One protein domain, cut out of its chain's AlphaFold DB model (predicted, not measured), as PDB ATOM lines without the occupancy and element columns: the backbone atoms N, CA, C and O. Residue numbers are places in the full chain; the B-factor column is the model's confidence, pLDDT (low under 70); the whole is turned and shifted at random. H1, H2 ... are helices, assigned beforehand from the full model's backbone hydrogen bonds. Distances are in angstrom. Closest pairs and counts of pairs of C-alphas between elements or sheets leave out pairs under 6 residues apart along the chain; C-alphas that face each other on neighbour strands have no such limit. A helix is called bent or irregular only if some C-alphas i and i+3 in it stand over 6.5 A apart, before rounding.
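AT A GLANCE: This is residues 282 to 352 of the 471 residues of the protein "Mtf2 domain-containing protein" of Schizophyllum commune (strain H4-8 / FGSC 9210) (UniProt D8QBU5). Three helices lie side by side along one long axis as a small bundle, with H3, the longest, packed on both H1 and H2, which come near each other without touching. H1 and H3 run the same way and H2 runs opposite to H3; the loop of residues 321 to 326 sticks out at one end, and the last residues, 348 to 352, trail off at the other. The printed part has 71 residues with three named helices, in the order H1, H2, H3, and no named strand; its class is all helix. It is only just compact, close to loose, with a radius of gyration of the C-alphas of 13.3 A, and spans 46 by 19 by 16 A, a rod.

HOW THE PARTS SIT: H3, residues 328 to 347, touches H1, residues 283 to 295, with residues 334 to 342 alone; the closest C-alphas are those of Val 287 and Ile 338, 5.9 A apart. H1 and H3 run the same way at a shallow tilt of 27 degrees. H2, residues 302 to 318, forms a helical hairpin with H3, opposite ways at a shallow tilt of 15 degrees. H3 touches H2 with residues 335 to 342 alone, closest at the C-alphas of Arg 305 and Ala 342, 6.1 A apart. H1 and H2 are near each other, their closest C-alphas 8.4 A apart. In H1 and H2 every O i to N i+4 pair is within hydrogen-bond range; in H3, 13 of 16 are.

IN THESE COORDINATES: H3, residues 328 to 347, is 29.5 A long from first to last C-alpha; C-alpha 328 is at (-50.125, -14.721, 14.358) and C-alpha 347 is at (-46.699, 3.108, 37.671). It is only just irregular: C-alphas 342 and 345 are 7.0 A apart. H2, residues 302 to 318, is 24.4 A long. H1, residues 283 to 295, is 18.6 A long and begins at C-alpha 283, (-47.646, -18.788, 26.307).

THE WHOLE: The two C-alphas farthest apart are those of Asp 323 and Lys 352, 46.4 A. The printed part has no cut, and both links, H1 to H2 and H2 to H3, are short. The mean pLDDT of the printed part is 87.6; residues 320 to 324 and 345 to 352 are under 70.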
ATOM      1  N   ASP A 282     -45.527 -22.843  26.760       96.00
ATOM      2  CA  ASP A 282     -46.923 -22.488  26.948       96.00
ATOM      3  C   ASP A 282     -47.072 -20.988  27.237       96.00
ATOM      4  O   ASP A 282     -46.877 -20.511  28.359       96.00
ATOM      5  N   LEU A 283     -47.418 -20.227  26.197       96.19
ATOM      6  CA  LEU A 283     -47.646 -18.788  26.307       96.19
ATOM      7  C   LEU A 283     -48.922 -18.467  27.097       96.19
ATOM      8  O   LEU A 283     -48.984 -17.453  27.794       96.19
ATOM      9  N   ARG A 284     -49.941 -19.326  27.005       96.25
ATOM     10  CA  ARG A 284     -51.221 -19.113  27.676       96.25
ATOM     11  C   ARG A 284     -51.083 -19.346  29.170       96.25
ATOM     12  O   ARG A 284     -51.482 -18.484  29.951       96.25
ATOM     13  N   GLY A 285     -50.390 -20.407  29.561       96.94
ATOM     14  CA  GLY A 285     -50.050 -20.654  30.950       96.94
ATOM     15  C   GLY A 285     -49.172 -19.556  31.560       96.94
ATOM     16  O   GLY A 285     -49.309 -19.272  32.749       96.94
ATOM     17  N   VAL A 286     -48.305 -18.901  30.783       98.00
ATOM     18  CA  VAL A 286     -47.558 -17.713  31.247       98.00
ATOM     19  C   VAL A 286     -48.507 -16.552  31.556       98.00
ATOM     20  O   VAL A 286     -48.359 -15.903  32.592       98.00
ATOM     21  N   VAL A 287     -49.500 -16.297  30.700       97.50
ATOM     22  CA  VAL A 287     -50.500 -15.239  30.933       97.50
ATOM     23  C   VAL A 287     -51.311 -15.529  32.183       97.50
ATOM     24  O   VAL A 287     -51.432 -14.652  33.031       97.50
ATOM     25  N   GLU A 288     -51.820 -16.751  32.319       97.88
ATOM     26  CA  GLU A 288     -52.612 -17.168  33.479       97.88
ATOM     27  C   GLU A 288     -51.835 -16.980  34.784       97.88
ATOM     28  O   GLU A 288     -52.356 -16.388  35.726       97.88
ATOM     29  N   ALA A 289     -50.558 -17.371  34.813       97.88
ATOM     30  CA  ALA A 289     -49.700 -17.163  35.976       97.88
ATOM     31  C   ALA A 289     -49.471 -15.668  36.278       97.88
ATOM     32  O   ALA A 289     -49.479 -15.263  37.439       97.88
ATOM     33  N   MET A 290     -49.305 -14.813  35.261       97.69
ATOM     34  CA  MET A 290     -49.180 -13.362  35.467       97.69
ATOM     35  C   MET A 290     -50.484 -12.701  35.929       97.69
ATOM     36  O   MET A 290     -50.462 -11.714  36.668       97.69
ATOM     37  N   GLU A 291     -51.633 -13.218  35.503       96.75
ATOM     38  CA  GLU A 291     -52.932 -12.768  35.996       96.75
ATOM     39  C   GLU A 291     -53.164 -13.209  37.428       96.75
ATOM     40  O   GLU A 291     -53.613 -12.404  38.240       96.75
ATOM     41  N   GLU A 292     -52.771 -14.434  37.763       96.12
ATOM     42  CA  GLU A 292     -52.770 -14.928  39.129       96.12
ATOM     43  C   GLU A 292     -51.863 -14.063  40.020       96.12
ATOM     44  O   GLU A 292     -52.298 -13.617  41.082       96.12
ATOM     45  N   MET A 293     -50.655 -13.698  39.567       95.44
ATOM     46  CA  MET A 293     -49.805 -12.723  40.269       95.44
ATOM     47  C   MET A 293     -50.546 -11.407  40.524       95.44
ATOM     48  O   MET A 293     -50.511 -10.888  41.640       95.44
ATOM     49  N   LYS A 294     -51.238 -10.872  39.512       94.50
ATOM     50  CA  LYS A 294     -51.980  -9.614  39.627       94.50
ATOM     51  C   LYS A 294     -53.138  -9.717  40.619       94.50
ATOM     52  O   LYS A 294     -53.268  -8.834  41.462       94.50
ATOM     53  N   VAL A 295     -53.958 -10.764  40.525       94.19
ATOM     54  CA  VAL A 295     -55.100 -11.005  41.424       94.19
ATOM     55  C   VAL A 295     -54.620 -11.154  42.864       94.19
ATOM     56  O   VAL A 295     -55.215 -10.603  43.779       94.19
ATOM     57  N   ASN A 296     -53.479 -11.810  43.064       91.94
ATOM     58  CA  ASN A 296     -52.878 -11.954  44.382       91.94
ATOM     59  C   ASN A 296     -52.149 -10.693  44.874       91.94
ATOM     60  O   ASN A 296     -51.645 -10.694  45.993       91.94
ATOM     61  N   GLY A 297     -52.015  -9.639  44.066       91.50
ATOM     62  CA  GLY A 297     -51.225  -8.460  44.431       91.50
ATOM     63  C   GLY A 297     -49.716  -8.732  44.535       91.50
ATOM     64  O   GLY A 297     -49.003  -8.026  45.249       91.50
ATOM     65  N   VAL A 298     -49.208  -9.758  43.848       93.75
ATOM     66  CA  VAL A 298     -47.773 -10.046  43.744       93.75
ATOM     67  C   VAL A 298     -47.159  -9.126  42.694       93.75
ATOM     68  O   VAL A 298     -47.452  -9.216  41.502       93.75
ATOM     69  N   VAL A 299     -46.284  -8.227  43.144       92.31
ATOM     70  CA  VAL A 299     -45.656  -7.228  42.273       92.31
ATOM     71  C   VAL A 299     -44.593  -7.893  41.382       92.31
ATOM     72  O   VAL A 299     -43.689  -8.552  41.915       92.31
ATOM     73  N   PRO A 300     -44.649  -7.707  40.046       94.56
ATOM     74  CA  PRO A 300     -43.599  -8.156  39.133       94.56
ATOM     75  C   PRO A 300     -42.266  -7.455  39.425       94.56
ATOM     76  O   PRO A 300     -42.227  -6.227  39.545       94.56
ATOM     77  N   ASN A 301     -41.168  -8.209  39.499       94.00
ATOM     78  CA  ASN A 301     -39.827  -7.649  39.701       94.00
ATOM     79  C   ASN A 301     -39.087  -7.443  38.361       94.00
ATOM     80  O   ASN A 301     -39.616  -7.698  37.275       94.00
ATOM     81  N   SER A 302     -37.847  -6.948  38.421       94.50
ATOM     82  CA  SER A 302     -36.988  -6.791  37.239       94.50
ATOM     83  C   SER A 302     -36.738  -8.122  36.524       94.50
ATOM     84  O   SER A 302     -36.732  -8.159  35.297       94.50
ATOM     85  N   GLN A 303     -36.607  -9.221  37.271       95.88
ATOM     86  CA  GLN A 303     -36.454 -10.569  36.725       95.88
ATOM     87  C   GLN A 303     -37.714 -11.025  35.972       95.88
ATOM     88  O   GLN A 303     -37.587 -11.536  34.864       95.88
ATOM     89  N   THR A 304     -38.923 -10.766  36.485       97.00
ATOM     90  CA  THR A 304     -40.186 -11.043  35.780       97.00
ATOM     91  C   THR A 304     -40.195 -10.336  34.427       97.00
ATOM     92  O   THR A 304     -40.530 -10.936  33.410       97.00
ATOM     93  N   ARG A 305     -39.752  -9.071  34.384       96.38
ATOM     94  CA  ARG A 305     -39.638  -8.314  33.126       96.38
ATOM     95  C   ARG A 305     -38.610  -8.929  32.183       96.38
ATOM     96  O   ARG A 305     -38.898  -9.069  31.005       96.38
ATOM     97  N   GLN A 306     -37.448  -9.346  32.684       97.19
ATOM     98  CA  GLN A 306     -36.439 -10.027  31.862       97.19
ATOM     99  C   GLN A 306     -36.963 -11.340  31.268       97.19
ATOM    100  O   GLN A 306     -36.651 -11.650  30.120       97.19
ATOM    101  N   ILE A 307     -37.761 -12.101  32.023       97.62
ATOM    102  CA  ILE A 307     -38.415 -13.317  31.527       97.62
ATOM    103  C   ILE A 307     -39.390 -12.952  30.402       97.62
ATOM    104  O   ILE A 307     -39.307 -13.533  29.326       97.62
ATOM    105  N   VAL A 308     -40.248 -11.950  30.605       97.38
ATOM    106  CA  VAL A 308     -41.208 -11.477  29.592       97.38
ATOM    107  C   VAL A 308     -40.519 -10.987  28.314       97.38
ATOM    108  O   VAL A 308     -40.919 -11.376  27.219       97.38
ATOM    109  N   GLU A 309     -39.457 -10.189  28.432       96.88
ATOM    110  CA  GLU A 309     -38.680  -9.722  27.276       96.88
ATOM    111  C   GLU A 309     -38.025 -10.887  26.524       96.88
ATOM    112  O   GLU A 309     -38.038 -10.928  25.293       96.88
ATOM    113  N   ARG A 310     -37.507 -11.886  27.253       97.56
ATOM    114  CA  ARG A 310     -36.953 -13.105  26.650       97.56
ATOM    115  C   ARG A 310     -38.023 -13.877  25.879       97.56
ATOM    116  O   ARG A 310     -37.780 -14.267  24.741       97.56
ATOM    117  N   ILE A 311     -39.208 -14.054  26.467       96.94
ATOM    118  CA  ILE A 311     -40.354 -14.708  25.817       96.94
ATOM    119  C   ILE A 311     -40.717 -13.968  24.530       96.94
ATOM    120  O   ILE A 311     -40.810 -14.586  23.472       96.94
ATOM    121  N   ARG A 312     -40.847 -12.639  24.586       95.88
ATOM    122  CA  ARG A 312     -41.152 -11.801  23.421       95.88
ATOM    123  C   ARG A 312     -40.121 -11.973  22.304       95.88
ATOM    124  O   ARG A 312     -40.504 -12.145  21.147       95.88
ATOM    125  N   ALA A 313     -38.833 -11.934  22.639       95.88
ATOM    126  CA  ALA A 313     -37.754 -12.092  21.669       95.88
ATOM    127  C   ALA A 313     -37.762 -13.487  21.017       95.88
ATOM    128  O   ALA A 313     -37.612 -13.607  19.799       95.88
ATOM    129  N   GLU A 314     -37.973 -14.540  21.809       95.44
ATOM    130  CA  GLU A 314     -38.025 -15.922  21.324       95.44
ATOM    131  C   GLU A 314     -39.270 -16.196  20.464       95.44
ATOM    132  O   GLU A 314     -39.143 -16.799  19.397       95.44
ATOM    133  N   VAL A 315     -40.453 -15.717  20.872       93.94
ATOM    134  CA  VAL A 315     -41.696 -15.838  20.084       93.94
ATOM    135  C   VAL A 315     -41.584 -15.050  18.783       93.94
ATOM    136  O   VAL A 315     -41.894 -15.586  17.724       93.94
ATOM    137  N   GLY A 316     -41.083 -13.812  18.832       90.25
ATOM    138  CA  GLY A 316     -40.897 -12.985  17.639       90.25
ATOM    139  C   GLY A 316     -39.902 -13.589  16.647       90.25
ATOM    140  O   GLY A 316     -40.119 -13.515  15.443       90.25
ATOM    141  N   SER A 317     -38.852 -14.251  17.143       89.44
ATOM    142  CA  SER A 317     -37.891 -14.950  16.283       89.44
ATOM    143  C   SER A 317     -38.495 -16.196  15.632       89.44
ATOM    144  O   SER A 317     -38.185 -16.481  14.482       89.44
ATOM    145  N   ARG A 318     -39.354 -16.942  16.343       81.50
ATOM    146  CA  ARG A 318     -39.958 -18.197  15.855       81.50
ATOM    147  C   ARG A 318     -41.190 -18.000  14.986       81.50
ATOM    148  O   ARG A 318     -41.375 -18.768  14.052       81.50
ATOM    149  N   SER A 319     -41.990 -16.969  15.254       74.19
ATOM    150  CA  SER A 319     -43.186 -16.636  14.467       74.19
ATOM    151  C   SER A 319     -42.872 -16.362  12.991       74.19
ATOM    152  O   SER A 319     -43.786 -16.333  12.178       74.19
ATOM    153  N   LEU A 320     -41.599 -16.154  12.643       64.19
ATOM    154  CA  LEU A 320     -41.135 -15.998  11.267       64.19
ATOM    155  C   LEU A 320     -40.920 -17.334  10.531       64.19
ATOM    156  O   LEU A 320     -40.716 -17.309   9.322       64.19
ATOM    157  N   PHE A 321     -40.925 -18.475  11.232       63.59
ATOM    158  CA  PHE A 321     -40.474 -19.767  10.691       63.59
ATOM    159  C   PHE A 321     -41.438 -20.941  10.899       63.59
ATOM    160  O   PHE A 321     -41.118 -22.038  10.445       63.59
ATOM    161  N   LEU A 322     -42.563 -20.757  11.592       57.41
ATOM    162  CA  LEU A 322     -43.508 -21.840  11.866       57.41
ATOM    163  C   LEU A 322     -44.822 -21.622  11.108       57.41
ATOM    164  O   LEU A 322     -45.513 -20.632  11.339       57.41
ATOM    165  N   ASP A 323     -45.141 -22.577  10.233       53.31
ATOM    166  CA  ASP A 323     -46.432 -22.767   9.555       53.31
ATOM    167  C   ASP A 323     -47.474 -23.384  10.522       53.31
ATOM    168  O   ASP A 323     -48.164 -24.338  10.170       53.31
ATOM    169  N   ASP A 324     -47.546 -22.902  11.769       65.50
ATOM    170  CA  ASP A 324     -48.421 -23.480  12.800       65.50
ATOM    171  C   ASP A 324     -49.835 -22.867  12.763       65.50
ATOM    172  O   ASP A 324     -50.008 -21.663  12.553       65.50
ATOM    173  N   ASP A 325     -50.844 -23.698  13.046       79.94
ATOM    174  CA  ASP A 325     -52.297 -23.436  12.980       79.94
ATOM    175  C   ASP A 325     -52.821 -22.277  13.854       79.94
ATOM    176  O   ASP A 325     -54.007 -21.935  13.808       79.94
ATOM    177  N   VAL A 326     -51.966 -21.649  14.665       81.25
ATOM    178  CA  VAL A 326     -52.355 -20.520  15.515       81.25
ATOM    179  C   VAL A 326     -52.125 -19.211  14.758       81.25
ATOM    180  O   VAL A 326     -50.981 -18.860  14.454       81.25
ATOM    181  N   PRO A 327     -53.177 -18.416  14.486       86.44
ATOM    182  CA  PRO A 327     -53.028 -17.178  13.742       86.44
ATOM    183  C   PRO A 327     -52.103 -16.211  14.491       86.44
ATOM    184  O   PRO A 327     -52.315 -15.901  15.664       86.44
ATOM    185  N   ALA A 328     -51.109 -15.653  13.791       88.19
ATOM    186  CA  ALA A 328     -50.125 -14.721  14.358       88.19
ATOM    187  C   ALA A 328     -50.759 -13.529  15.112       88.19
ATOM    188  O   ALA A 328     -50.169 -12.983  16.047       88.19
ATOM    189  N   ALA A 329     -51.983 -13.142  14.734       90.50
ATOM    190  CA  ALA A 329     -52.765 -12.118  15.419       90.50
ATOM    191  C   ALA A 329     -53.128 -12.498  16.869       90.50
ATOM    192  O   ALA A 329     -53.087 -11.639  17.750       90.50
ATOM    193  N   GLU A 330     -53.447 -13.767  17.134       92.50
ATOM    194  CA  GLU A 330     -53.743 -14.252  18.485       92.50
ATOM    195  C   GLU A 330     -52.481 -14.225  19.351       92.50
ATOM    196  O   GLU A 330     -52.499 -13.661  20.445       92.50
ATOM    197  N   ILE A 331     -51.356 -14.717  18.822       92.06
ATOM    198  CA  ILE A 331     -50.056 -14.694  19.509       92.06
ATOM    199  C   ILE A 331     -49.661 -13.254  19.868       92.06
ATOM    200  O   ILE A 331     -49.272 -12.977  21.006       92.06
ATOM    201  N   ALA A 332     -49.814 -12.313  18.931       92.69
ATOM    202  CA  ALA A 332     -49.558 -10.896  19.178       92.69
ATOM    203  C   ALA A 332     -50.476 -10.318  20.272       92.69
ATOM    204  O   ALA A 332     -50.015  -9.559  21.130       92.69
ATOM    205  N   GLY A 333     -51.756 -10.704  20.283       95.31
ATOM    206  CA  GLY A 333     -52.707 -10.328  21.331       95.31
ATOM    207  C   GLY A 333     -52.300 -10.850  22.712       95.31
ATOM    208  O   GLY A 333     -52.338 -10.104  23.695       95.31
ATOM    209  N   ILE A 334     -51.843 -12.103  22.786       95.75
ATOM    210  CA  ILE A 334     -51.361 -12.716  24.026       95.75
ATOM    211  C   ILE A 334     -50.087 -12.011  24.520       95.75
ATOM    212  O   ILE A 334     -50.017 -11.628  25.690       95.75
ATOM    213  N   LEU A 335     -49.113 -11.745  23.643       95.56
ATOM    214  CA  LEU A 335     -47.896 -11.000  23.996       95.56
ATOM    215  C   LEU A 335     -48.205  -9.590  24.513       95.56
ATOM    216  O   LEU A 335     -47.623  -9.154  25.507       95.56
ATOM    217  N   HIS A 336     -49.157  -8.890  23.892       96.38
ATOM    218  CA  HIS A 336     -49.587  -7.575  24.363       96.38
ATOM    219  C   HIS A 336     -50.208  -7.642  25.768       96.38
ATOM    220  O   HIS A 336     -49.974  -6.764  26.605       96.38
ATOM    221  N   ARG A 337     -50.964  -8.707  26.069       96.62
ATOM    222  CA  ARG A 337     -51.522  -8.950  27.408       96.62
ATOM    223  C   ARG A 337     -50.420  -9.186  28.444       96.62
ATOM    224  O   ARG A 337     -50.476  -8.577  29.511       96.62
ATOM    225  N   ILE A 338     -49.400  -9.980  28.116       95.88
ATOM    226  CA  ILE A 338     -48.218 -10.205  28.969       95.88
ATOM    227  C   ILE A 338     -47.493  -8.879  29.254       95.88
ATOM    228  O   ILE A 338     -47.220  -8.560  30.410       95.88
ATOM    229  N   GLU A 339     -47.238  -8.062  28.229       95.12
ATOM    230  CA  GLU A 339     -46.565  -6.760  28.373       95.12
ATOM    231  C   GLU A 339     -47.361  -5.797  29.271       95.12
ATOM    232  O   GLU A 339     -46.808  -5.124  30.152       95.12
ATOM    233  N   LYS A 340     -48.689  -5.779  29.107       95.31
ATOM    234  CA  LYS A 340     -49.597  -4.995  29.949       95.31
ATOM    235  C   LYS A 340     -49.528  -5.434  31.414       95.31
ATOM    236  O   LYS A 340     -49.498  -4.578  32.300       95.31
ATOM    237  N   LEU A 341     -49.479  -6.741  31.678       94.44
ATOM    238  CA  LEU A 341     -49.366  -7.291  33.034       94.44
ATOM    239  C   LEU A 341     -47.989  -7.007  33.653       94.44
ATOM    240  O   LEU A 341     -47.917  -6.602  34.811       94.44
ATOM    241  N   ALA A 342     -46.906  -7.112  32.878       93.19
ATOM    242  CA  ALA A 342     -45.548  -6.795  33.336       93.19
ATOM    243  C   ALA A 342     -45.386  -5.313  33.724       93.19
ATOM    244  O   ALA A 342     -44.615  -4.969  34.626       93.19
ATOM    245  N   SER A 343     -46.134  -4.432  33.054       90.88
ATOM    246  CA  SER A 343     -46.109  -2.983  33.271       90.88
ATOM    247  C   SER A 343     -46.952  -2.516  34.464       90.88
ATOM    248  O   SER A 343     -46.717  -1.419  34.975       90.88
ATOM    249  N   TYR A 344     -47.906  -3.333  34.930       83.94
ATOM    250  CA  TYR A 344     -48.885  -2.959  35.961       83.94
ATOM    251  C   TYR A 344     -48.230  -2.503  37.283       83.94
ATOM    252  O   TYR A 344     -48.694  -1.561  37.915       83.94
ATOM    253  N   GLY A 345     -47.086  -3.081  37.663       68.81
ATOM    254  CA  GLY A 345     -46.395  -2.733  38.913       68.81
ATOM    255  C   GLY A 345     -45.537  -1.461  38.873       68.81
ATOM    256  O   GLY A 345     -45.156  -0.954  39.922       68.81
ATOM    257  N   ALA A 346     -45.194  -0.925  37.696       67.25
ATOM    258  CA  ALA A 346     -44.220   0.170  37.605       67.25
ATOM    259  C   ALA A 346     -44.804   1.544  37.964       67.25
ATOM    260  O   ALA A 346     -44.099   2.393  38.503       67.25
ATOM    261  N   LYS A 347     -46.069   1.781  37.602       67.19
ATOM    262  CA  LYS A 347     -46.699   3.108  37.671       67.19
ATOM    263  C   LYS A 347     -47.597   3.249  38.896       67.19
ATOM    264  O   LYS A 347     -47.464   4.231  39.617       67.19
ATOM    265  N   ASP A 348     -48.410   2.235  39.182       65.31
ATOM    266  CA  ASP A 348     -49.368   2.281  40.294       65.31
ATOM    267  C   ASP A 348     -48.683   2.148  41.662       65.31
ATOM    268  O   ASP A 348     -49.130   2.733  42.647       65.31
ATOM    269  N   TRP A 349     -47.556   1.429  41.737       56.94
ATOM    270  CA  TRP A 349     -46.840   1.246  43.002       56.94
ATOM    271  C   TRP A 349     -45.923   2.416  43.353       56.94
ATOM    272  O   TRP A 349     -45.746   2.710  44.533       56.94
ATOM    273  N   LYS A 350     -45.369   3.113  42.353       53.84
ATOM    274  CA  LYS A 350     -44.429   4.222  42.579       53.84
ATOM    275  C   LYS A 350     -45.085   5.375  43.347       53.84
ATOM    276  O   LYS A 350     -44.510   5.858  44.310       53.84
ATOM    277  N   GLY A 351     -46.346   5.694  43.042       57.97
ATOM    278  CA  GLY A 351     -47.109   6.700  43.794       57.97
ATOM    279  C   GLY A 351     -47.406   6.330  45.258       57.97
ATOM    280  O   GLY A 351     -47.757   7.204  46.044       57.97
ATOM    281  N   LYS A 352     -47.262   5.053  45.643       53.44
ATOM    282  CA  LYS A 352     -47.518   4.559  47.010       53.44
ATOM    283  C   LYS A 352     -46.229   4.224  47.773       53.44
ATOM    284  O   LYS A 352     -46.213   4.307  48.997       53.44
TER     285      LYS A 352